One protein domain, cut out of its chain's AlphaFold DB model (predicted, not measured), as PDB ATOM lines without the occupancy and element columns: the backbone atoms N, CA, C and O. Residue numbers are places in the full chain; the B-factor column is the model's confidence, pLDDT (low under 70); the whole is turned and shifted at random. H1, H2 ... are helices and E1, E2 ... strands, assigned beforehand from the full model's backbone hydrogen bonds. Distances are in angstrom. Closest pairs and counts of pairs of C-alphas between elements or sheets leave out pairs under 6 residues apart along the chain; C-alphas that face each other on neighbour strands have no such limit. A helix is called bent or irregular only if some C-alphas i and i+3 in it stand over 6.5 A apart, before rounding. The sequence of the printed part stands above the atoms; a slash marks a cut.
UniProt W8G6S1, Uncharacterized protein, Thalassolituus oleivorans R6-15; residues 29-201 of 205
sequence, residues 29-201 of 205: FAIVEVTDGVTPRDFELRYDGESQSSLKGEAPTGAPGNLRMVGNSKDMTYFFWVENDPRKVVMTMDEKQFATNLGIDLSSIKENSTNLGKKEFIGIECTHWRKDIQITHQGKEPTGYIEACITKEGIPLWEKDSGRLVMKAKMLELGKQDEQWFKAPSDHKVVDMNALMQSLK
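Overview. This is residues 29 to 201 of the 205 residues of an uncharacterized protein of Thalassolituus oleivorans R6-15 (UniProt W8G6S1). One long, twisted sheet of twelve strands makes the body: two runs of strands, E1 to E6 and E7 to E11, are joined side by side through E1 and E11, and the end with E7 and E8 folds back towards E10. Short H2 covers E3, while H1 and H3 only graze the sheet at its E5 and E6 end. The printed part has 173 residues, with three named helices and twelve named strands in the chain order E1 E2 E3 E4 E5 E6 H1 E7 E8 E9 E10 E11 H2 E12 H3. The mixed sheet runs E7 E8 E9 E10 E11 E1 E2 E3 E4 E5 E6 E12; the class is mostly strand. The whole is compact, with a radius of gyration of the C-alphas of 17.8 A and spans of 49 by 44 by 32 A.

Arrangement. E1, residues 29 to 35, E2, 40 to 47, E3, 52 to 58, E4, 66 to 72, E5, 77 to 82, and E6, 89 to 94, form a meander, each strand the antiparallel neighbour of the one before and in a hairpin with it. Within hydrogen-bond range are N 32 and O 43 at 2.9 A, N 44 and O 56 at 2.8 A, N 55 and O 69 at 2.8 A, N 70 and O 79 at 2.8 A, and N 80 and O 91 at 2.9 A. H1, residues 95 to 102, only grazes the sheet with residues 95 to 98; its closest C-alphas to E5 are those of Glu 95 and Thr 77, 6.3 A apart. E7, residues 114 to 121, E8, 124 to 134, E9, 143 to 151, E10, 156 to 161, and E11, 164 to 174, form a second meander of hairpins, with N 119 and O 126 at 2.8 A, N 129 and O 148 at 2.8 A, N 147 and O 160 at 2.9 A, and N 159 and O 167 at 2.9 A. E7 bends by 60 degrees at residue 118, and E11 by 56 degrees at residue 171. E11 and E1 are antiparallel, with N 33 and O 168 2.8 A apart. It is a folded sheet, bent back into two leaves: E7 and E8 face the strands from E10 to E12, with E9 as the hinge. H2, residues 179 to 182, lies over E3 at a height of 8.4 A over the sheet; the closest C-alphas of the two are those of Phe 182 and Ser 54, 5.7 A apart. E12, residues 189 to 192, is an edge strand parallel to E6, with N 92 and O 191 2.9 A apart. H3, residues 193 to 201, only grazes the sheet with residues 193 to 195 and is close to but not clearly touching H1. In H1 and H3 every O i to N i+4 pair is within hydrogen-bond range; H2 is too short for one.

Along the chain. E1 begins at C-alpha 29, (-3.840, -42.718, 23.595). E8 is 31.1 A long, E11 27.3 A and E9 26.7 A. H3, 12.2 A long, ends at C-alpha 201, (29.832, -53.714, 35.142).

Size, cuts and confidence. The C-alphas farthest apart, those of Lys 140 and Asp 187, are 51.2 A apart. The printed part has no cut, and its one long link joins H1 to E7. The mean pLDDT of the printed part is 78.4; residues 35 to 39, 60 to 62, 95 to 112, 134 to 143 and 200 to 201 are under 70.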
ATOM      1  N   PHE A  29      -4.347 -41.646  24.438       93.12
ATOM      2  CA  PHE A  29      -3.840 -42.718  23.595       93.12
ATOM      3  C   PHE A  29      -3.208 -42.103  22.348       93.12
ATOM      4  O   PHE A  29      -3.776 -41.197  21.743       93.12
ATOM      5  N   ALA A  30      -2.044 -42.596  21.950       90.50
ATOM      6  CA  ALA A  30      -1.393 -42.199  20.716       90.50
ATOM      7  C   ALA A  30      -0.795 -43.414  20.011       90.50
ATOM      8  O   ALA A  30      -0.270 -44.324  20.650       90.50
ATOM      9  N   ILE A  31      -0.822 -43.395  18.682       90.62
ATOM     10  CA  ILE A  31       0.037 -44.263  17.875       90.62
ATOM     11  C   ILE A  31       1.184 -43.392  17.404       90.62
ATOM     12  O   ILE A  31       0.950 -42.366  16.762       90.62
ATOM     13  N   VAL A  32       2.408 -43.785  17.720       86.31
ATOM     14  CA  VAL A  32       3.613 -43.027  17.391       86.31
ATOM     15  C   VAL A  32       4.519 -43.879  16.520       86.31
ATOM     16  O   VAL A  32       4.765 -45.044  16.813       86.31
ATOM     17  N   GLU A  33       5.002 -43.295  15.432       83.88
ATOM     18  CA  GLU A  33       6.110 -43.851  14.669       83.88
ATOM     19  C   GLU A  33       7.391 -43.219  15.189       83.88
ATOM     20  O   GLU A  33       7.508 -41.993  15.265       83.88
ATOM     21  N   VAL A  34       8.360 -44.055  15.510       77.19
ATOM     22  CA  VAL A  34       9.665 -43.616  15.979       77.19
ATOM     23  C   VAL A  34      10.761 -44.285  15.169       77.19
ATOM     24  O   VAL A  34      10.577 -45.382  14.638       77.19
ATOM     25  N   THR A  35      11.909 -43.631  15.030       68.44
ATOM     26  CA  THR A  35      12.976 -44.139  14.166       68.44
ATOM     27  C   THR A  35      14.354 -44.003  14.798       68.44
ATOM     28  O   THR A  35      14.740 -42.947  15.284       68.44
ATOM     29  N   ASP A  36      15.151 -45.068  14.743       61.62
ATOM     30  CA  ASP A  36      16.614 -45.001  14.923       61.62
ATOM     31  C   ASP A  36      17.316 -44.371  13.691       61.62
ATOM     32  O   ASP A  36      18.547 -44.305  13.580       61.62
ATOM     33  N   GLY A  37      16.483 -43.921  12.744       55.19
ATOM     34  CA  GLY A  37      16.722 -43.428  11.404       55.19
ATOM     35  C   GLY A  37      17.427 -44.409  10.480       55.19
ATOM     36  O   GLY A  37      18.123 -43.971   9.562       55.19
ATOM     37  N   VAL A  38      17.237 -45.703  10.725       61.59
ATOM     38  CA  VAL A  38      17.356 -46.764   9.726       61.59
ATOM     39  C   VAL A  38      15.977 -47.381   9.487       61.59
ATOM     40  O   VAL A  38      15.554 -47.481   8.338       61.59
ATOM     41  N   THR A  39      15.253 -47.750  10.549       68.50
ATOM     42  CA  THR A  39      13.956 -48.442  10.448       68.50
ATOM     43  C   THR A  39      12.900 -47.748  11.314       68.50
ATOM     44  O   THR A  39      13.080 -47.660  12.530       68.50
ATOM     45  N   PRO A  40      11.803 -47.227  10.732       73.94
ATOM     46  CA  PRO A  40      10.675 -46.740  11.518       73.94
ATOM     47  C   PRO A  40       9.954 -47.906  12.202       73.94
ATOM     48  O   PRO A  40       9.864 -49.003  11.649       73.94
ATOM     49  N   ARG A  41       9.440 -47.661  13.403       79.31
ATOM     50  CA  ARG A  41       8.679 -48.620  14.206       79.31
ATOM     51  C   ARG A  41       7.480 -47.930  14.827       79.31
ATOM     52  O   ARG A  41       7.607 -46.800  15.297       79.31
ATOM     53  N   ASP A  42       6.364 -48.640  14.876       83.81
ATOM     54  CA  ASP A  42       5.133 -48.132  15.464       83.81
ATOM     55  C   ASP A  42       4.951 -48.630  16.892       83.81
ATOM     56  O   ASP A  42       5.206 -49.795  17.212       83.81
ATOM     57  N   PHE A  43       4.493 -47.717  17.742       85.12
ATOM     58  CA  PHE A  43       4.181 -47.987  19.132       85.12
ATOM     59  C   PHE A  43       2.827 -47.386  19.503       85.12
ATOM     60  O   PHE A  43       2.504 -46.256  19.140       85.12
ATOM     61  N   GLU A  44       2.050 -48.136  20.274       90.00
ATOM     62  CA  GLU A  44       0.900 -47.635  21.013       90.00
ATOM     63  C   GLU A  44       1.386 -47.051  22.338       90.00
ATOM     64  O   GLU A  44       1.956 -47.773  23.156       90.00
ATOM     65  N   LEU A  45       1.141 -45.767  22.565       88.50
ATOM     66  CA  LEU A  45       1.426 -45.071  23.811       88.50
ATOM     67  C   LEU A  45       0.118 -44.706  24.514       88.50
ATOM     68  O   LEU A  45      -0.808 -44.177  23.903       88.50
ATOM     69  N   ARG A  46       0.051 -44.961  25.814       91.06
ATOM     70  CA  ARG A  46      -1.068 -44.603  26.686       91.06
ATOM     71  C   ARG A  46      -0.541 -43.886  27.916       91.06
ATOM     72  O   ARG A  46       0.488 -44.280  28.458       91.06
ATOM     73  N   TYR A  47      -1.278 -42.888  28.379       89.50
ATOM     74  CA  TYR A  47      -1.035 -42.197  29.642       89.50
ATOM     75  C   TYR A  47      -2.342 -42.090  30.420       89.50
ATOM     76  O   TYR A  47      -3.381 -41.739  29.850       89.50
ATOM     77  N   ASP A  48      -2.303 -42.419  31.707       88.88
ATOM     78  CA  ASP A  48      -3.483 -42.448  32.574       88.88
ATOM     79  C   ASP A  48      -3.938 -41.059  33.056       88.88
ATOM     80  O   ASP A  48      -5.050 -40.939  33.566       88.88
ATOM     81  N   GLY A  49      -3.127 -40.014  32.849       83.75
ATOM     82  CA  GLY A  49      -3.393 -38.646  33.311       83.75
ATOM     83  C   GLY A  49      -2.844 -38.317  34.700       83.75
ATOM     84  O   GLY A  49      -2.933 -37.167  35.127       83.75
ATOM     85  N   GLU A  50      -2.286 -39.296  35.411       82.81
ATOM     86  CA  GLU A  50      -1.738 -39.111  36.752       82.81
ATOM     87  C   GLU A  50      -0.237 -39.358  36.786       82.81
ATOM     88  O   GLU A  50       0.541 -38.469  37.137       82.81
ATOM     89  N   SER A  51       0.174 -40.585  36.480       81.75
ATOM     90  CA  SER A  51       1.570 -41.001  36.600       81.75
ATOM     91  C   SER A  51       1.906 -42.297  35.888       81.75
ATOM     92  O   SER A  51       3.079 -42.649  35.852       81.75
ATOM     93  N   GLN A  52       0.933 -43.033  35.354       86.62
ATOM     94  CA  GLN A  52       1.201 -44.297  34.685       86.62
ATOM     95  C   GLN A  52       1.183 -44.123  33.175       86.62
ATOM     96  O   GLN A  52       0.266 -43.546  32.588       86.62
ATOM     97  N   SER A  53       2.205 -44.669  32.533       84.94
ATOM     98  CA  SER A  53       2.310 -44.748  31.084       84.94
ATOM     99  C   SER A  53       2.406 -46.210  30.653       84.94
ATOM    100  O   SER A  53       2.897 -47.065  31.388       84.94
ATOM    101  N   SER A  54       1.891 -46.528  29.471       86.38
ATOM    102  CA  SER A  54       1.991 -47.857  28.872       86.38
ATOM    103  C   SER A  54       2.378 -47.709  27.415       86.38
ATOM    104  O   SER A  54       1.757 -46.949  26.677       86.38
ATOM    105  N   LEU A  55       3.419 -48.420  27.011       85.69
ATOM    106  CA  LEU A  55       3.934 -48.452  25.656       85.69
ATOM    107  C   LEU A  55       3.868 -49.890  25.151       85.69
ATOM    108  O   LEU A  55       4.377 -50.802  25.802       85.69
ATOM    109  N   LYS A  56       3.289 -50.108  23.977       87.38
ATOM    110  CA  LYS A  56       3.294 -51.404  23.298       87.38
ATOM    111  C   LYS A  56       3.865 -51.242  21.900       87.38
ATOM    112  O   LYS A  56       3.456 -50.348  21.177       87.38
ATOM    113  N   GLY A  57       4.791 -52.104  21.511       84.62
ATOM    114  CA  GLY A  57       5.407 -52.056  20.190       84.62
ATOM    115  C   GLY A  57       5.885 -53.410  19.709       84.62
ATOM    116  O   GLY A  57       5.771 -54.426  20.399       84.62
ATOM    117  N   GLU A  58       6.442 -53.419  18.508       80.50
ATOM    118  CA  GLU A  58       7.002 -54.630  17.923       80.50
ATOM    119  C   GLU A  58       8.216 -55.101  18.725       80.50
ATOM    120  O   GLU A  58       9.162 -54.347  18.985       80.50
ATOM    121  N   ALA A  59       8.207 -56.376  19.111       71.81
ATOM    122  CA  ALA A  59       9.376 -56.950  19.741       71.81
ATOM    123  C   ALA A  59      10.510 -57.105  18.719       71.81
ATOM    124  O   ALA A  59      10.298 -57.188  17.507       71.81
ATOM    125  N   PRO A  60      11.752 -57.161  19.201       65.00
ATOM    126  CA  PRO A  60      12.886 -57.420  18.337       65.00
ATOM    127  C   PRO A  60      12.817 -58.755  17.610       65.00
ATOM    128  O   PRO A  60      12.206 -59.718  18.074       65.00
ATOM    129  N   THR A  61      13.556 -58.826  16.502       65.81
ATOM    130  CA  THR A  61      13.729 -60.041  15.708       65.81
ATOM    131  C   THR A  61      14.075 -61.236  16.601       65.81
ATOM    132  O   THR A  61      15.110 -61.248  17.269       65.81
ATOM    133  N   GLY A  62      13.207 -62.251  16.593       68.00
ATOM    134  CA  GLY A  62      13.371 -63.492  17.357       68.00
ATOM    135  C   GLY A  62      12.555 -63.589  18.652       68.00
ATOM    136  O   GLY A  62      12.559 -64.655  19.264       68.00
ATOM    137  N   ALA A  63      11.840 -62.537  19.063       73.56
ATOM    138  CA  ALA A  63      10.871 -62.607  20.158       73.56
ATOM    139  C   ALA A  63       9.455 -62.952  19.635       73.56
ATOM    140  O   ALA A  63       9.072 -62.480  18.567       73.56
ATOM    141  N   PRO A  64       8.662 -63.766  20.358       76.75
ATOM    142  CA  PRO A  64       7.420 -64.353  19.836       76.75
ATOM    143  C   PRO A  64       6.158 -63.472  19.966       76.75
ATOM    144  O   PRO A  64       5.047 -63.989  19.877       76.75
ATOM    145  N   GLY A  65       6.267 -62.166  20.213       83.06
ATOM    146  CA  GLY A  65       5.085 -61.325  20.443       83.06
ATOM    147  C   GLY A  65       5.395 -59.839  20.438       83.06
ATOM    148  O   GLY A  65       6.479 -59.452  20.035       83.06
ATOM    149  N   ASN A  66       4.463 -59.007  20.898       87.44
ATOM    150  CA  ASN A  66       4.715 -57.578  21.077       87.44
ATOM    151  C   ASN A  66       5.447 -57.322  22.396       87.44
ATOM    152  O   ASN A  66       5.225 -58.021  23.389       87.44
ATOM    153  N   LEU A  67       6.295 -56.300  22.402       84.94
ATOM    154  CA  LEU A  67       6.896 -55.740  23.600       84.94
ATOM    155  C   LEU A  67       5.875 -54.820  24.269       84.94
ATOM    156  O   LEU A  67       5.340 -53.929  23.614       84.94
ATOM    157  N   ARG A  68       5.632 -54.999  25.567       88.50
ATOM    158  CA  ARG A  68       4.900 -54.040  26.395       88.50
ATOM    159  C   ARG A  68       5.810 -53.513  27.495       88.50
ATOM    160  O   ARG A  68       6.541 -54.282  28.115       88.50
ATOM    161  N   MET A  69       5.737 -52.214  27.739       86.38
ATOM    162  CA  MET A  69       6.385 -51.504  28.827       86.38
ATOM    163  C   MET A  69       5.334 -50.698  29.589       86.38
ATOM    164  O   MET A  69       4.470 -50.084  28.977       86.38
ATOM    165  N   VAL A  70       5.403 -50.699  30.912       87.75
ATOM    166  CA  VAL A  70       4.565 -49.884  31.791       87.75
ATOM    167  C   VAL A  70       5.490 -49.071  32.680       87.75
ATOM    168  O   VAL A  70       6.395 -49.640  33.285       87.75
ATOM    169  N   GLY A  71       5.276 -47.763  32.736       83.50
ATOM    170  CA  GLY A  71       6.039 -46.827  33.552       83.50
ATOM    171  C   GLY A  71       5.179 -46.177  34.624       83.50
ATOM    172  O   GLY A  71       3.977 -45.991  34.434       83.50
ATOM    173  N   ASN A  72       5.804 -45.809  35.738       82.00
ATOM    174  CA  ASN A  72       5.243 -44.945  36.764       82.00
ATOM    175  C   ASN A  72       6.188 -43.759  36.988       82.00
ATOM    176  O   ASN A  72       7.277 -43.905  37.537       82.00
ATOM    177  N   SER A  73       5.766 -42.565  36.582       73.12
ATOM    178  CA  SER A  73       6.579 -41.353  36.684       73.12
ATOM    179  C   SER A  73       6.736 -40.842  38.120       73.12
ATOM    180  O   SER A  73       7.698 -40.132  38.405       73.12
ATOM    181  N   LYS A  74       5.841 -41.207  39.057       77.56
ATOM    182  CA  LYS A  74       5.943 -40.773  40.469       77.56
ATOM    183  C   LYS A  74       7.168 -41.367  41.158       77.56
ATOM    184  O   LYS A  74       7.812 -40.684  41.951       77.56
ATOM    185  N   ASP A  75       7.457 -42.635  40.889       79.12
ATOM    186  CA  ASP A  75       8.562 -43.376  41.504       79.12
ATOM    187  C   ASP A  75       9.660 -43.769  40.503       79.12
ATOM    188  O   ASP A  75      10.641 -44.391  40.902       79.12
ATOM    189  N   MET A  76       9.530 -43.355  39.237       72.38
ATOM    190  CA  MET A  76      10.468 -43.637  38.145       72.38
ATOM    191  C   MET A  76      10.654 -45.140  37.872       72.38
ATOM    192  O   MET A  76      11.697 -45.560  37.359       72.38
ATOM    193  N   THR A  77       9.661 -45.967  38.216       78.62
ATOM    194  CA  THR A  77       9.720 -47.420  38.008       78.62
ATOM    195  C   THR A  77       9.146 -47.825  36.659       78.62
ATOM    196  O   THR A  77       8.096 -47.345  36.236       78.62
ATOM    197  N   TYR A  78       9.836 -48.744  35.980       81.06
ATOM    198  CA  TYR A  78       9.401 -49.296  34.701       81.06
ATOM    199  C   TYR A  78       9.442 -50.819  34.717       81.06
ATOM    200  O   TYR A  78      10.360 -51.443  35.258       81.06
ATOM    201  N   PHE A  79       8.456 -51.412  34.057       85.31
ATOM    202  CA  PHE A  79       8.303 -52.844  33.849       85.31
ATOM    203  C   PHE A  79       8.207 -53.093  32.355       85.31
ATOM    204  O   PHE A  79       7.489 -52.370  31.673       85.31
ATOM    205  N   PHE A  80       8.852 -54.130  31.834       86.38
ATOM    206  CA  PHE A  80       8.642 -54.534  30.448       86.38
ATOM    207  C   PHE A  80       8.676 -56.047  30.266       86.38
ATOM    208  O   PHE A  80       9.373 -56.771  30.980       86.38
ATOM    209  N   TRP A  81       7.893 -56.532  29.307       88.50
ATOM    210  CA  TRP A  81       7.788 -57.945  28.962       88.50
ATOM    211  C   TRP A  81       7.325 -58.117  27.518       88.50
ATOM    212  O   TRP A  81       6.813 -57.192  26.890       88.50
ATOM    213  N   VAL A  82       7.502 -59.322  26.981       87.69
ATOM    214  CA  VAL A  82       6.911 -59.710  25.698       87.69
ATOM    215  C   VAL A  82       5.617 -60.463  25.996       87.69
ATOM    216  O   VAL A  82       5.645 -61.464  26.708       87.69
ATOM    217  N   GLU A  83       4.488 -59.980  25.473       86.06
ATOM    218  CA  GLU A  83       3.138 -60.395  25.907       86.06
ATOM    219  C   GLU A  83       2.885 -61.908  25.813       86.06
ATOM    220  O   GLU A  83       2.167 -62.461  26.638       86.06
ATOM    221  N   ASN A  84       3.505 -62.579  24.840       84.44
ATOM    222  CA  ASN A  84       3.321 -64.009  24.575       84.44
ATOM    223  C   ASN A  84       4.620 -64.812  24.751       84.44
ATOM    224  O   ASN A  84       4.815 -65.844  24.105       84.44
ATOM    225  N   ASP A  85       5.549 -64.331  25.578       85.00
ATOM    226  CA  ASP A  85       6.785 -65.059  25.849       85.00
ATOM    227  C   ASP A  85       6.520 -66.287  26.738       85.00
ATOM    228  O   ASP A  85       6.085 -66.129  27.883       85.00
ATOM    229  N   PRO A  86       6.836 -67.515  26.283       85.31
ATOM    230  CA  PRO A  86       6.605 -68.723  27.076       85.31
ATOM    231  C   PRO A  86       7.406 -68.751  28.385       85.31
ATOM    232  O   PRO A  86       7.072 -69.512  29.290       85.31
ATOM    233  N   ARG A  87       8.458 -67.932  28.510       86.25
ATOM    234  CA  ARG A  87       9.271 -67.831  29.729       86.25
ATOM    235  C   ARG A  87       8.569 -67.058  30.845       86.25
ATOM    236  O   ARG A  87       9.012 -67.172  31.985       86.25
ATOM    237  N   LYS A  88       7.523 -66.281  30.525       88.88
ATOM    238  CA  LYS A  88       6.763 -65.440  31.466       88.88
ATOM    239  C   LYS A  88       7.669 -64.584  32.350       88.88
ATOM    240  O   LYS A  88       7.692 -64.731  33.569       88.88
ATOM    241  N   VAL A  89       8.470 -63.720  31.730       87.25
ATOM    242  CA  VAL A  89       9.429 -62.858  32.438       87.25
ATOM    243  C   VAL A  89       9.027 -61.397  32.304       87.25
ATOM    244  O   VAL A  89       8.846 -60.908  31.191       87.25
ATOM    245  N   VAL A  90       8.943 -60.707  33.439       88.31
ATOM    246  CA  VAL A  90       8.874 -59.245  33.528       88.31
ATOM    247  C   VAL A  90      10.233 -58.738  33.982       88.31
ATOM    248  O   VAL A  90      10.799 -59.222  34.961       88.31
ATOM    249  N   MET A  91      10.762 -57.758  33.267       86.38
ATOM    250  CA  MET A  91      12.002 -57.075  33.607       86.38
ATOM    251  C   MET A  91      11.678 -55.725  34.241       86.38
ATOM    252  O   MET A  91      10.850 -54.985  33.711       86.38
ATOM    253  N   THR A  92      12.316 -55.410  35.367       85.19
ATOM    254  CA  THR A  92      12.146 -54.137  36.084       85.19
ATOM    255  C   THR A  92      13.372 -53.258  35.937       85.19
ATOM    256  O   THR A  92      14.497 -53.763  35.933       85.19
ATOM    257  N   MET A  93      13.159 -51.947  35.854       76.94
ATOM    258  CA  MET A  93      14.227 -50.968  35.682       76.94
ATOM    259  C   MET A  93      13.874 -49.628  36.336       76.94
ATOM    260  O   MET A  93      12.701 -49.268  36.430       76.94
ATOM    261  N   ASP A  94      14.905 -48.900  36.771       75.62
ATOM    262  CA  ASP A  94      14.794 -47.515  37.245       75.62
ATOM    263  C   ASP A  94      15.100 -46.562  36.082       75.62
ATOM    264  O   ASP A  94      16.141 -46.690  35.426       75.62
ATOM    265  N   GLU A  95      14.195 -45.621  35.811       65.94
ATOM    266  CA  GLU A  95      14.308 -44.703  34.671       65.94
ATOM    267  C   GLU A  95      15.556 -43.836  34.750       65.94
ATOM    268  O   GLU A  95      16.262 -43.673  33.758       65.94
ATOM    269  N   LYS A  96      15.874 -43.311  35.939       63.94
ATOM    270  CA  LYS A  96      17.016 -42.413  36.124       63.94
ATOM    271  C   LYS A  96      18.325 -43.138  35.865       63.94
ATOM    272  O   LYS A  96      19.197 -42.589  35.191       63.94
ATOM    273  N   GLN A  97      18.480 -44.365  36.356       62.00
ATOM    274  CA  GLN A  97      19.654 -45.186  36.068       62.00
ATOM    275  C   GLN A  97      19.729 -45.563  34.593       62.00
ATOM    276  O   GLN A  97      20.823 -45.551  34.029       62.00
ATOM    277  N   PHE A  98      18.602 -45.864  33.951       57.94
ATOM    278  CA  PHE A  98      18.574 -46.142  32.520       57.94
ATOM    279  C   PHE A  98      18.969 -44.917  31.684       57.94
ATOM    280  O   PHE A  98      19.918 -45.002  30.907       57.94
ATOM    281  N   ALA A  99      18.338 -43.764  31.919       51.03
ATOM    282  CA  ALA A  99      18.644 -42.491  31.271       51.03
ATOM    283  C   ALA A  99      20.100 -42.056  31.511       51.03
ATOM    284  O   ALA A  99      20.802 -41.684  30.572       51.03
ATOM    285  N   THR A 100      20.610 -42.212  32.740       52.59
ATOM    286  CA  THR A 100      22.022 -41.953  33.079       52.59
ATOM    287  C   THR A 100      22.968 -42.893  32.331       52.59
ATOM    288  O   THR A 100      24.002 -42.457  31.831       52.59
ATOM    289  N   ASN A 101      22.634 -44.185  32.228       47.00
ATOM    290  CA  ASN A 101      23.439 -45.157  31.482       47.00
ATOM    291  C   ASN A 101      23.441 -44.884  29.969       47.00
ATOM    292  O   ASN A 101      24.387 -45.285  29.293       47.00
ATOM    293  N   LEU A 102      22.404 -44.220  29.456       42.75
ATOM    294  CA  LEU A 102      22.277 -43.817  28.056       42.75
ATOM    295  C   LEU A 102      22.793 -42.394  27.778       42.75
ATOM    296  O   LEU A 102      23.025 -42.057  26.621       42.75
ATOM    297  N   GLY A 103      23.034 -41.588  28.817       37.91
ATOM    298  CA  GLY A 103      23.617 -40.250  28.718       37.91
ATOM    299  C   GLY A 103      22.672 -39.185  28.159       37.91
ATOM    300  O   GLY A 103      23.146 -38.275  27.481       37.91
ATOM    301  N   ILE A 104      21.359 -39.301  28.391       42.91
ATOM    302  CA  ILE A 104      20.359 -38.413  27.778       42.91
ATOM    303  C   ILE A 104      19.462 -37.766  28.851       42.91
ATOM    304  O   ILE A 104      18.897 -38.466  29.687       42.91
ATOM    305  N   ASP A 105      19.326 -36.434  28.802       44.12
ATOM    306  CA  ASP A 105      18.384 -35.619  29.589       44.12
ATOM    307  C   ASP A 105      17.649 -34.636  28.659       44.12
ATOM    308  O   ASP A 105      18.276 -33.788  28.021       44.12
ATOM    309  N   LEU A 106      16.324 -34.780  28.548       47.56
ATOM    310  CA  LEU A 106      15.488 -34.051  27.581       47.56
ATOM    311  C   LEU A 106      14.256 -33.379  28.184       47.56
ATOM    312  O   LEU A 106      13.465 -32.780  27.456       47.56
ATOM    313  N   SER A 107      14.149 -33.370  29.512       48.41
ATOM    314  CA  SER A 107      13.078 -32.707  30.277       48.41
ATOM    315  C   SER A 107      12.972 -31.184  30.041       48.41
ATOM    316  O   SER A 107      12.080 -30.519  30.551       48.41
ATOM    317  N   SER A 108      13.852 -30.598  29.223       52.84
ATOM    318  CA  SER A 108      14.084 -29.156  29.153       52.84
ATOM    319  C   SER A 108      13.740 -28.496  27.810       52.84
ATOM    320  O   SER A 108      14.153 -27.358  27.587       52.84
ATOM    321  N   ILE A 109      13.020 -29.140  26.876       54.97
ATOM    322  CA  ILE A 109      12.798 -28.531  25.542       54.97
ATOM    323  C   ILE A 109      11.947 -27.250  25.581       54.97
ATOM    324  O   ILE A 109      12.099 -26.397  24.713       54.97
ATOM    325  N   LYS A 110      11.077 -27.062  26.581       52.88
ATOM    326  CA  LYS A 110      10.335 -25.798  26.772       52.88
ATOM    327  C   LYS A 110      11.166 -24.721  27.474       52.88
ATOM    328  O   LYS A 110      10.870 -23.536  27.356       52.88
ATOM    329  N   GLU A 111      12.212 -25.118  28.187       62.38
ATOM    330  CA  GLU A 111      13.074 -24.204  28.923       62.38
ATOM    331  C   GLU A 111      14.187 -23.689  28.005       62.38
ATOM    332  O   GLU A 111      15.017 -24.459  27.505       62.38
ATOM    333  N   ASN A 112      14.217 -22.370  27.796       66.38
ATOM    334  CA  ASN A 112      15.186 -21.673  26.942       66.38
ATOM    335  C   ASN A 112      15.110 -22.046  25.446       66.38
ATOM    336  O   ASN A 112      16.122 -22.004  24.745       66.38
ATOM    337  N   SER A 113      13.923 -22.401  24.943       75.31
ATOM    338  CA  SER A 113      13.676 -22.639  23.516       75.31
ATOM    339  C   SER A 113      13.052 -21.447  22.793       75.31
ATOM    340  O   SER A 113      12.471 -20.538  23.384       75.31
ATOM    341  N   THR A 114      13.180 -21.461  21.469       86.44
ATOM    342  CA  THR A 114      12.583 -20.488  20.555       86.44
ATOM    343  C   THR A 114      11.232 -21.000  20.060       86.44
ATOM    344  O   THR A 114      11.142 -22.099  19.512       86.44
ATOM    345  N   ASN A 115      10.185 -20.186  20.210       90.38
ATOM    346  CA  ASN A 115       8.876 -20.435  19.607       90.38
ATOM    347  C   ASN A 115       8.916 -20.072  18.114       90.38
ATOM    348  O   ASN A 115       9.145 -18.916  17.758       90.38
ATOM    349  N   LEU A 116       8.678 -21.053  17.246       92.38
ATOM    350  CA  LEU A 116       8.681 -20.910  15.787       92.38
ATOM    351  C   LEU A 116       7.266 -20.784  15.191       92.38
ATOM    352  O   LEU A 116       7.092 -20.810  13.970       92.38
ATOM    353  N   GLY A 117       6.254 -20.634  16.045       94.50
ATOM    354  CA  GLY A 117       4.863 -20.390  15.688       94.50
ATOM    355  C   GLY A 117       3.961 -21.618  15.805       94.50
ATOM    356  O   GLY A 117       4.379 -22.722  16.156       94.50
ATOM    357  N   LYS A 118       2.680 -21.411  15.496       96.31
ATOM    358  CA  LYS A 118       1.662 -22.466  15.491       96.31
ATOM    359  C   LYS A 118       1.708 -23.295  14.208       96.31
ATOM    360  O   LYS A 118       2.036 -22.787  13.131       96.31
ATOM    361  N   LYS A 119       1.346 -24.567  14.327       95.94
ATOM    362  CA  LYS A 119       1.189 -25.536  13.240       95.94
ATOM    363  C   LYS A 119      -0.051 -26.386  13.497       95.94
ATOM    364  O   LYS A 119      -0.560 -26.435  14.610       95.94
ATOM    365  N   GLU A 120      -0.489 -27.082  12.462       95.31
ATOM    366  CA  GLU A 120      -1.469 -28.155  12.570       95.31
ATOM    367  C   GLU A 120      -0.824 -29.440  12.052       95.31
ATOM    368  O   GLU A 120      -0.125 -29.430  11.033       95.31
ATOM    369  N   PHE A 121      -1.022 -30.538  12.774       91.00
ATOM    370  CA  PHE A 121      -0.548 -31.860  12.390       91.00
ATOM    371  C   PHE A 121      -1.584 -32.891  12.823       91.00
ATOM    372  O   PHE A 121      -2.149 -32.753  13.899       91.00
ATOM    373  N   ILE A 122      -1.876 -33.885  11.976       92.94
ATOM    374  CA  ILE A 122      -2.961 -34.868  12.186       92.94
ATOM    375  C   ILE A 122      -4.320 -34.240  12.580       92.94
ATOM    376  O   ILE A 122      -5.098 -34.848  13.305       92.94
ATOM    377  N   GLY A 123      -4.608 -33.019  12.104       93.00
ATOM    378  CA  GLY A 123      -5.825 -32.266  12.445       93.00
ATOM    379  C   GLY A 123      -5.824 -31.637  13.846       93.00
ATOM    380  O   GLY A 123      -6.875 -31.226  14.329       93.00
ATOM    381  N   ILE A 124      -4.667 -31.580  14.514       93.50
ATOM    382  CA  ILE A 124      -4.496 -31.067  15.877       93.50
ATOM    383  C   ILE A 124      -3.526 -29.880  15.857       93.50
ATOM    384  O   ILE A 124      -2.435 -29.956  15.288       93.50
ATOM    385  N   GLU A 125      -3.918 -28.771  16.492       95.75
ATOM    386  CA  GLU A 125      -3.054 -27.596  16.653       95.75
ATOM    387  C   GLU A 125      -1.905 -27.902  17.627       95.75
ATOM    388  O   GLU A 125      -2.103 -28.429  18.724       95.75
ATOM    389  N   CYS A 126      -0.690 -27.516  17.248       92.25
ATOM    390  CA  CYS A 126       0.493 -27.588  18.092       92.25
ATOM    391  C   CYS A 126       1.365 -26.337  17.927       92.25
ATOM    392  O   CYS A 126       1.308 -25.626  16.922       92.25
ATOM    393  N   THR A 127       2.184 -26.041  18.933       92.38
ATOM    394  CA  THR A 127       3.195 -24.981  18.864       92.38
ATOM    395  C   THR A 127       4.545 -25.602  18.546       92.38
ATOM    396  O   THR A 127       4.967 -26.539  19.223       92.38
ATOM    397  N   HIS A 128       5.213 -25.085  17.517       92.69
ATOM    398  CA  HIS A 128       6.543 -25.518  17.114       92.69
ATOM    399  C   HIS A 128       7.604 -24.806  17.960       92.69
ATOM    400  O   HIS A 128       7.680 -23.577  17.975       92.69
ATOM    401  N   TRP A 129       8.436 -25.591  18.634       87.69
ATOM    402  CA  TRP A 129       9.551 -25.142  19.457       87.69
ATOM    403  C   TRP A 129      10.872 -25.658  18.902       87.69
ATOM    404  O   TRP A 129      10.935 -26.780  18.400       87.69
ATOM    405  N   ARG A 130      11.929 -24.860  19.051       85.25
ATOM    406  CA  ARG A 130      13.309 -25.245  18.749       85.25
ATOM    407  C   ARG A 130      14.236 -24.906  19.905       85.25
ATOM    408  O   ARG A 130      14.225 -23.778  20.390       85.25
ATOM    409  N   LYS A 131      15.098 -25.842  20.281       80.75
ATOM    410  CA  LYS A 131      16.173 -25.641  21.252       80.75
ATOM    411  C   LYS A 131      17.508 -25.986  20.610       80.75
ATOM    412  O   LYS A 131      17.718 -27.127  20.215       80.75
ATOM    413  N   ASP A 132      18.409 -25.017  20.515       77.06
ATOM    414  CA  ASP A 132      19.779 -25.298  20.094       77.06
ATOM    415  C   ASP A 132      20.519 -26.002  21.242       77.06
ATOM    416  O   ASP A 132      20.434 -25.593  22.402       77.06
ATOM    417  N   ILE A 133      21.212 -27.093  20.922       70.44
ATOM    418  CA  ILE A 133      21.971 -27.909  21.873       70.44
ATOM    419  C   ILE A 133      23.453 -27.828  21.522       70.44
ATOM    420  O   ILE A 133      23.874 -28.129  20.403       70.44
ATOM    421  N   GLN A 134      24.256 -27.433  22.505       62.94
ATOM    422  CA  GLN A 134      25.706 -27.547  22.434       62.94
ATOM    423  C   GLN A 134      26.102 -28.912  22.990       62.94
ATOM    424  O   GLN A 134      26.031 -29.139  24.198       62.94
ATOM    425  N   ILE A 135      26.503 -29.833  22.115       53.06
ATOM    426  CA  ILE A 135      27.076 -31.108  22.546       53.06
ATOM    427  C   ILE A 135      28.590 -30.955  22.470       53.06
ATOM    428  O   ILE A 135      29.152 -30.887  21.387       53.06
ATOM    429  N   THR A 136      29.290 -30.923  23.599       46.62
ATOM    430  CA  THR A 136      30.760 -30.947  23.578       46.62
ATOM    431  C   THR A 136      31.228 -32.390  23.392       46.62
ATOM    432  O   THR A 136      31.223 -33.170  24.343       46.62
ATOM    433  N   HIS A 137      31.653 -32.771  22.183       42.97
ATOM    434  CA  HIS A 137      32.246 -34.091  21.929       42.97
ATOM    435  C   HIS A 137      33.711 -33.949  21.498       42.97
ATOM    436  O   HIS A 137      34.015 -33.426  20.428       42.97
ATOM    437  N   GLN A 138      34.636 -34.422  22.342       42.16
ATOM    438  CA  GLN A 138      36.082 -34.465  22.058       42.16
ATOM    439  C   GLN A 138      36.707 -33.120  21.617       42.16
ATOM    440  O   GLN A 138      37.579 -33.086  20.751       42.16
ATOM    441  N   GLY A 139      36.273 -31.996  22.196       42.75
ATOM    442  CA  GLY A 139      36.872 -30.679  21.922       42.75
ATOM    443  C   GLY A 139      36.547 -30.087  20.544       42.75
ATOM    444  O   GLY A 139      37.125 -29.071  20.168       42.75
ATOM    445  N   LYS A 140      35.621 -30.694  19.797       42.91
ATOM    446  CA  LYS A 140      34.916 -30.051  18.682       42.91
ATOM    447  C   LYS A 140      33.501 -29.740  19.159       42.91
ATOM    448  O   LYS A 140      32.934 -30.545  19.891       42.91
ATOM    449  N   GLU A 141      32.947 -28.597  18.766       43.72
ATOM    450  CA  GLU A 141      31.538 -28.273  19.018       43.72
ATOM    451  C   GLU A 141      30.668 -28.765  17.853       43.72
ATOM    452  O   GLU A 141      30.552 -28.066  16.844       43.72
ATOM    453  N   PRO A 142      30.031 -29.945  17.925       50.38
ATOM    454  CA  PRO A 142      28.813 -30.155  17.174       50.38
ATOM    455  C   PRO A 142      27.708 -29.287  17.792       50.38
ATOM    456  O   PRO A 142      27.173 -29.573  18.864       50.38
ATOM    457  N   THR A 143      27.387 -28.201  17.095       58.53
ATOM    458  CA  THR A 143      26.142 -27.453  17.272       58.53
ATOM    459  C   THR A 143      25.016 -28.269  16.640       58.53
ATOM    460  O   THR A 143      25.009 -28.500  15.432       58.53
ATOM    461  N   GLY A 144      24.090 -28.751  17.465       71.31
ATOM    462  CA  GLY A 144      22.862 -29.416  17.035       71.31
ATOM    463  C   GLY A 144      21.639 -28.611  17.461       71.31
ATOM    464  O   GLY A 144      21.751 -27.566  18.107       71.31
ATOM    465  N   TYR A 145      20.451 -29.102  17.138       74.38
ATOM    466  CA  TYR A 145      19.207 -28.528  17.649       74.38
ATOM    467  C   TYR A 145      18.134 -29.600  17.774       74.38
ATOM    468  O   TYR A 145      18.108 -30.544  16.996       74.38
ATOM    469  N   ILE A 146      17.222 -29.434  18.721       77.25
ATOM    470  CA  ILE A 146      16.025 -30.263  18.852       77.25
ATOM    471  C   ILE A 146      14.824 -29.406  18.471       77.25
ATOM    472  O   ILE A 146      14.688 -28.276  18.941       77.25
ATOM    473  N   GLU A 147      13.955 -29.933  17.619       83.62
ATOM    474  CA  GLU A 147      12.669 -29.325  17.276       83.62
ATOM    475  C   GLU A 147      11.532 -30.246  17.698       83.62
ATOM    476  O   GLU A 147      11.624 -31.460  17.530       83.62
ATOM    477  N   ALA A 148      10.434 -29.674  18.181       85.00
ATOM    478  CA  ALA A 148       9.220 -30.426  18.464       85.00
ATOM    479  C   ALA A 148       7.972 -29.583  18.214       85.00
ATOM    480  O   ALA A 148       7.982 -28.369  18.428       85.00
ATOM    481  N   CYS A 149       6.871 -30.219  17.813       88.12
ATOM    482  CA  CYS A 149       5.558 -29.574  17.821       88.12
ATOM    483  C   CYS A 149       4.697 -30.147  18.930       88.12
ATOM    484  O   CYS A 149       4.375 -31.330  18.908       88.12
ATOM    485  N   ILE A 150       4.334 -29.308  19.894       86.25
ATOM    486  CA  ILE A 150       3.716 -29.730  21.153       86.25
ATOM    487  C   ILE A 150       2.287 -29.187  21.217       86.25
ATOM    488  O   ILE A 150       2.070 -27.996  20.966       86.25
ATOM    489  N   THR A 151       1.307 -30.041  21.521       88.19
ATOM    490  CA  THR A 151      -0.092 -29.624  21.701       88.19
ATOM    491  C   THR A 151      -0.257 -28.727  22.929       88.19
ATOM    492  O   THR A 151       0.653 -28.569  23.750       88.19
ATOM    493  N   LYS A 152      -1.449 -28.149  23.100       87.12
ATOM    494  CA  LYS A 152      -1.796 -27.377  24.303       87.12
ATOM    495  C   LYS A 152      -1.686 -28.214  25.587       87.12
ATOM    496  O   LYS A 152      -1.357 -27.679  26.640       87.12
ATOM    497  N   GLU A 153      -1.943 -29.513  25.491       82.69
ATOM    498  CA  GLU A 153      -1.902 -30.497  26.579       82.69
ATOM    499  C   GLU A 153      -0.476 -30.971  26.897       82.69
ATOM    500  O   GLU A 153      -0.296 -31.806  27.780       82.69
ATOM    501  N   GLY A 154       0.536 -30.452  26.192       79.75
ATOM    502  CA  GLY A 154       1.935 -30.806  26.413       79.75
ATOM    503  C   GLY A 154       2.391 -32.071  25.686       79.75
ATOM    504  O   GLY A 154       3.489 -32.540  25.956       79.75
ATOM    505  N   ILE A 155       1.588 -32.609  24.763       83.62
ATOM    506  CA  ILE A 155       1.891 -33.857  24.051       83.62
ATOM    507  C   ILE A 155       2.652 -33.523  22.754       83.62
ATOM    508  O   ILE A 155       2.148 -32.736  21.949       83.62
ATOM    509  N   PRO A 156       3.852 -34.073  22.506       82.44
ATOM    510  CA  PRO A 156       4.548 -33.892  21.237       82.44
ATOM    511  C   PRO A 156       3.843 -34.667  20.113       82.44
ATOM    512  O   PRO A 156       3.549 -35.855  20.223       82.44
ATOM    513  N   LEU A 157       3.583 -33.981  19.001       87.06
ATOM    514  CA  LEU A 157       3.068 -34.572  17.766       87.06
ATOM    515  C   LEU A 157       4.186 -35.004  16.818       87.06
ATOM    516  O   LEU A 157       3.970 -35.862  15.967       87.06
ATOM    517  N   TRP A 158       5.365 -34.402  16.924       87.38
ATOM    518  CA  TRP A 158       6.584 -34.868  16.275       87.38
ATOM    519  C   TRP A 158       7.801 -34.226  16.927       87.38
ATOM    520  O   TRP A 158       7.704 -33.135  17.494       87.38
ATOM    521  N   GLU A 159       8.944 -34.884  16.767       81.00
ATOM    522  CA  GLU A 159      10.253 -34.447  17.242       81.00
ATOM    523  C   GLU A 159      11.317 -34.678  16.169       81.00
ATOM    524  O   GLU A 159      11.293 -35.677  15.435       81.00
ATOM    525  N   LYS A 160      12.276 -33.757  16.092       81.12
ATOM    526  CA  LYS A 160      13.461 -33.868  15.247       81.12
ATOM    527  C   LYS A 160      14.717 -33.562  16.043       81.12
ATOM    528  O   LYS A 160      14.742 -32.609  16.815       81.12
ATOM    529  N   ASP A 161      15.772 -34.303  15.747       78.19
ATOM    530  CA  ASP A 161      17.135 -33.996  16.168       78.19
ATOM    531  C   ASP A 161      17.942 -33.577  14.939       78.19
ATOM    532  O   ASP A 161      18.123 -34.344  13.989       78.19
ATOM    533  N   SER A 162      18.386 -32.325  14.942       77.75
ATOM    534  CA  SER A 162      19.235 -31.717  13.922       77.75
ATOM    535  C   SER A 162      18.659 -31.896  12.510       77.75
ATOM    536  O   SER A 162      19.367 -32.169  11.540       77.75
ATOM    537  N   GLY A 163      17.330 -31.774  12.408       79.00
ATOM    538  CA  GLY A 163      16.543 -31.926  11.182       79.00
ATOM    539  C   GLY A 163      16.122 -33.364  10.853       79.00
ATOM    540  O   GLY A 163      15.233 -33.556  10.019       79.00
ATOM    541  N   ARG A 164      16.691 -34.378  11.515       77.81
ATOM    542  CA  ARG A 164      16.302 -35.786  11.361       77.81
ATOM    543  C   ARG A 164      15.047 -36.056  12.179       77.81
ATOM    544  O   ARG A 164      15.027 -35.777  13.370       77.81
ATOM    545  N   LEU A 165      14.012 -36.620  11.557       77.94
ATOM    546  CA  LEU A 165      12.825 -37.066  12.285       77.94
ATOM    547  C   LEU A 165      13.208 -38.170  13.273       77.94
ATOM    548  O   LEU A 165      13.893 -39.119  12.899       77.94
ATOM    549  N   VAL A 166      12.754 -38.015  14.509       75.31
ATOM    550  CA  VAL A 166      12.997 -38.919  15.638       75.31
ATOM    551  C   VAL A 166      11.674 -39.609  15.976       75.31
ATOM    552  O   VAL A 166      11.593 -40.836  15.962       75.31
ATOM    553  N   MET A 167      10.603 -38.826  16.108       81.75
ATOM    554  CA  MET A 167       9.271 -39.297  16.480       81.75
ATOM    555  C   MET A 167       8.192 -38.527  15.710       81.75
ATOM    556  O   MET A 167       8.357 -37.340  15.420       81.75
ATOM    557  N   LYS A 168       7.086 -39.188  15.356       86.25
ATOM    558  CA  LYS A 168       5.850 -38.541  14.888       86.25
ATOM    559  C   LYS A 168       4.614 -39.302  15.364       86.25
ATOM    560  O   LYS A 168       4.548 -40.526  15.268       86.25
ATOM    561  N   ALA A 169       3.595 -38.580  15.800       89.62
ATOM    562  CA  ALA A 169       2.277 -39.119  16.085       89.62
ATOM    563  C   ALA A 169       1.540 -39.426  14.772       89.62
ATOM    564  O   ALA A 169       1.407 -38.582  13.889       89.62
ATOM    565  N   LYS A 170       1.040 -40.648  14.637       92.19
ATOM    566  CA  LYS A 170       0.098 -41.053  13.584       92.19
ATOM    567  C   LYS A 170      -1.348 -40.807  14.004       92.19
ATOM    568  O   LYS A 170      -2.205 -40.598  13.152       92.19
ATOM    569  N   MET A 171      -1.604 -40.844  15.308       92.94
ATOM    570  CA  MET A 171      -2.920 -40.691  15.910       92.94
ATOM    571  C   MET A 171      -2.766 -40.163  17.334       92.94
ATOM    572  O   MET A 171      -1.805 -40.524  18.013       92.94
ATOM    573  N   LEU A 172      -3.723 -39.351  17.776       93.44
ATOM    574  CA  LEU A 172      -3.856 -38.908  19.159       93.44
ATOM    575  C   LEU A 172      -5.342 -38.839  19.520       93.44
ATOM    576  O   LEU A 172      -6.117 -38.160  18.851       93.44
ATOM    577  N   GLU A 173      -5.715 -39.516  20.598       94.25
ATOM    578  CA  GLU A 173      -7.043 -39.484  21.198       94.25
ATOM    579  C   GLU A 173      -6.912 -39.083  22.668       94.25
ATOM    580  O   GLU A 173      -6.198 -39.719  23.445       94.25
ATOM    581  N   LEU A 174      -7.601 -38.012  23.058       92.50
ATOM    582  CA  LEU A 174      -7.644 -37.558  24.445       92.50
ATOM    583  C   LEU A 174      -8.793 -38.253  25.176       92.50
ATOM    584  O   LEU A 174      -9.906 -38.342  24.658       92.50
ATOM    585  N   GLY A 175      -8.543 -38.702  26.401       92.38
ATOM    586  CA  GLY A 175      -9.559 -39.341  27.228       92.38
ATOM    587  C   GLY A 175      -9.024 -40.495  28.062       92.38
ATOM    588  O   GLY A 175      -7.902 -40.971  27.881       92.38
ATOM    589  N   LYS A 176      -9.860 -40.939  29.006       92.62
ATOM    590  CA  LYS A 176      -9.519 -41.975  29.986       92.62
ATOM    591  C   LYS A 176      -9.094 -43.278  29.302       92.62
ATOM    592  O   LYS A 176      -9.772 -43.764  28.401       92.62
ATOM    593  N   GLN A 177      -7.999 -43.851  29.793       93.50
ATOM    594  CA  GLN A 177      -7.460 -45.134  29.350       93.50
ATOM    595  C   GLN A 177      -7.944 -46.277  30.255       93.50
ATOM    596  O   GLN A 177      -8.279 -46.060  31.421       93.50
ATOM    597  N   ASP A 178      -7.984 -47.497  29.722       93.06
ATOM    598  CA  ASP A 178      -8.320 -48.685  30.510       93.06
ATOM    599  C   ASP A 178      -7.157 -49.055  31.449       93.06
ATOM    600  O   ASP A 178      -6.008 -49.193  31.023       93.06
ATOM    601  N   GLU A 179      -7.460 -49.228  32.737       90.94
ATOM    602  CA  GLU A 179      -6.483 -49.535  33.783       90.94
ATOM    603  C   GLU A 179      -5.691 -50.821  33.525       90.94
ATOM    604  O   GLU A 179      -4.571 -50.966  34.018       90.94
ATOM    605  N   GLN A 180      -6.246 -51.773  32.766       91.31
ATOM    606  CA  GLN A 180      -5.548 -53.026  32.461       91.31
ATOM    607  C   GLN A 180      -4.256 -52.806  31.657       91.31
ATOM    608  O   GLN A 180      -3.354 -53.643  31.692       91.31
ATOM    609  N   TRP A 181      -4.138 -51.680  30.942       90.44
ATOM    610  CA  TRP A 181      -2.935 -51.354  30.175       90.44
ATOM    611  C   TRP A 181      -1.727 -51.032  31.053       90.44
ATOM    612  O   TRP A 181      -0.598 -51.192  30.588       90.44
ATOM    613  N   PHE A 182      -1.955 -50.643  32.307       90.56
ATOM    614  CA  PHE A 182      -0.932 -50.171  33.243       90.56
ATOM    615  C   PHE A 182      -0.602 -51.196  34.338       90.56
ATOM    616  O   PHE A 182      -0.020 -50.862  35.367       90.56
ATOM    617  N   LYS A 183      -0.976 -52.466  34.139       89.06
ATOM    618  CA  LYS A 183      -0.725 -53.548  35.099       89.06
ATOM    619  C   LYS A 183       0.202 -54.589  34.478       89.06
ATOM    620  O   LYS A 183      -0.042 -55.071  33.372       89.06
ATOM    621  N   ALA A 184       1.264 -54.940  35.201       84.50
ATOM    622  CA  ALA A 184       2.092 -56.088  34.853       84.50
ATOM    623  C   ALA A 184       1.314 -57.397  35.103       84.50
ATOM    624  O   ALA A 184       0.496 -57.448  36.029       84.50
ATOM    625  N   PRO A 185       1.551 -58.470  34.328       86.56
ATOM    626  CA  PRO A 185       0.876 -59.739  34.551       86.56
ATOM    627  C   PRO A 185       1.372 -60.377  35.853       86.56
ATOM    628  O   PRO A 185       2.575 -60.495  36.087       86.56
ATOM    629  N   SER A 186       0.445 -60.820  36.701       88.06
ATOM    630  CA  SER A 186       0.761 -61.349  38.035       88.06
ATOM    631  C   SER A 186       1.430 -62.728  38.028       88.06
ATOM    632  O   SER A 186       1.948 -63.161  39.050       88.06
ATOM    633  N   ASP A 187       1.391 -63.446  36.905       90.06
ATOM    634  CA  ASP A 187       1.923 -64.806  36.756       90.06
ATOM    635  C   ASP A 187       3.350 -64.848  36.178       90.06
ATOM    636  O   ASP A 187       3.854 -65.926  35.853       90.06
ATOM    637  N   HIS A 188       3.997 -63.689  36.028       89.25
ATOM    638  CA  HIS A 188       5.345 -63.577  35.483       89.25
ATOM    639  C   HIS A 188       6.417 -63.529  36.575       89.25
ATOM    640  O   HIS A 188       6.260 -62.915  37.630       89.25
ATOM    641  N   LYS A 189       7.568 -64.140  36.289       90.75
ATOM    642  CA  LYS A 189       8.777 -64.004  37.098       90.75
ATOM    643  C   LYS A 189       9.385 -62.617  36.887       90.75
ATOM    644  O   LYS A 189       9.642 -62.226  35.752       90.75
ATOM    645  N   VAL A 190       9.696 -61.928  37.980       89.00
ATOM    646  CA  VAL A 190      10.348 -60.612  37.954       89.00
ATOM    647  C   VAL A 190      11.875 -60.753  37.912       89.00
ATOM    648  O   VAL A 190      12.452 -61.563  38.644       89.00
ATOM    649  N   VAL A 191      12.529 -59.971  37.053       86.06
ATOM    650  CA  VAL A 191      13.990 -59.864  36.928       86.06
ATOM    651  C   VAL A 191      14.405 -58.400  37.052       86.06
ATOM    652  O   VAL A 191      14.010 -57.577  36.232       86.06
ATOM    653  N   ASP A 192      15.243 -58.093  38.041       84.19
ATOM    654  CA  ASP A 192      15.789 -56.750  38.241       84.19
ATOM    655  C   ASP A 192      16.971 -56.477  37.304       84.19
ATOM    656  O   ASP A 192      18.072 -57.019  37.467       84.19
ATOM    657  N   MET A 193      16.738 -55.619  36.310       79.19
ATOM    658  CA  MET A 193      17.753 -55.241  35.333       79.19
ATOM    659  C   MET A 193      18.823 -54.330  35.930       79.19
ATOM    660  O   MET A 193      19.967 -54.390  35.477       79.19
ATOM    661  N   ASN A 194      18.517 -53.539  36.962       74.31
ATOM    662  CA  ASN A 194      19.509 -52.676  37.604       74.31
ATOM    663  C   ASN A 194      20.587 -53.528  38.290       74.31
ATOM    664  O   ASN A 194      21.784 -53.337  38.047       74.31
ATOM    665  N   ALA A 195      20.172 -54.528  39.075       77.88
ATOM    666  CA  ALA A 195      21.080 -55.467  39.738       77.88
ATOM    667  C   ALA A 195      21.929 -56.264  38.729       77.88
ATOM    668  O   ALA A 195      23.136 -56.466  38.922       77.88
ATOM    669  N   LEU A 196      21.316 -56.677  37.615       75.38
ATOM    670  CA  LEU A 196      22.011 -57.381  36.540       75.38
ATOM    671  C   LEU A 196      23.064 -56.489  35.865       75.38
ATOM    672  O   LEU A 196      24.207 -56.914  35.695       75.38
ATOM    673  N   MET A 197      22.726 -55.238  35.542       70.25
ATOM    674  CA  MET A 197      23.658 -54.287  34.923       70.25
ATOM    675  C   MET A 197      24.827 -53.927  35.845       70.25
ATOM    676  O   MET A 197      25.966 -53.840  35.382       70.25
ATOM    677  N   GLN A 198      24.586 -53.763  37.148       73.62
ATOM    678  CA  GLN A 198      25.653 -53.553  38.132       73.62
ATOM    679  C   GLN A 198      26.603 -54.754  38.203       73.62
ATOM    680  O   GLN A 198      27.822 -54.580  38.171       73.62
ATOM    681  N   SER A 199      26.049 -55.969  38.217       73.62
ATOM    682  CA  SER A 199      26.835 -57.207  38.213       73.62
ATOM    683  C   SER A 199      27.686 -57.331  36.947       73.62
ATOM    684  O   SER A 199      28.865 -57.665  37.025       73.62
ATOM    685  N   LEU A 200      27.133 -56.990  35.778       69.25
ATOM    686  CA  LEU A 200      27.874 -56.987  34.512       69.25
ATOM    687  C   LEU A 200      29.008 -55.953  34.495       69.25
ATOM    688  O   LEU A 200      30.105 -56.272  34.042       69.25
ATOM    689  N   LYS A 201      28.780 -54.740  35.016       69.56
ATOM    690  CA  LYS A 201      29.832 -53.714  35.142       69.56
ATOM    691  C   LYS A 201      30.965 -54.162  36.070       69.56
ATOM    692  O   LYS A 201      32.122 -53.849  35.809       69.56
TER     693      LYS A 201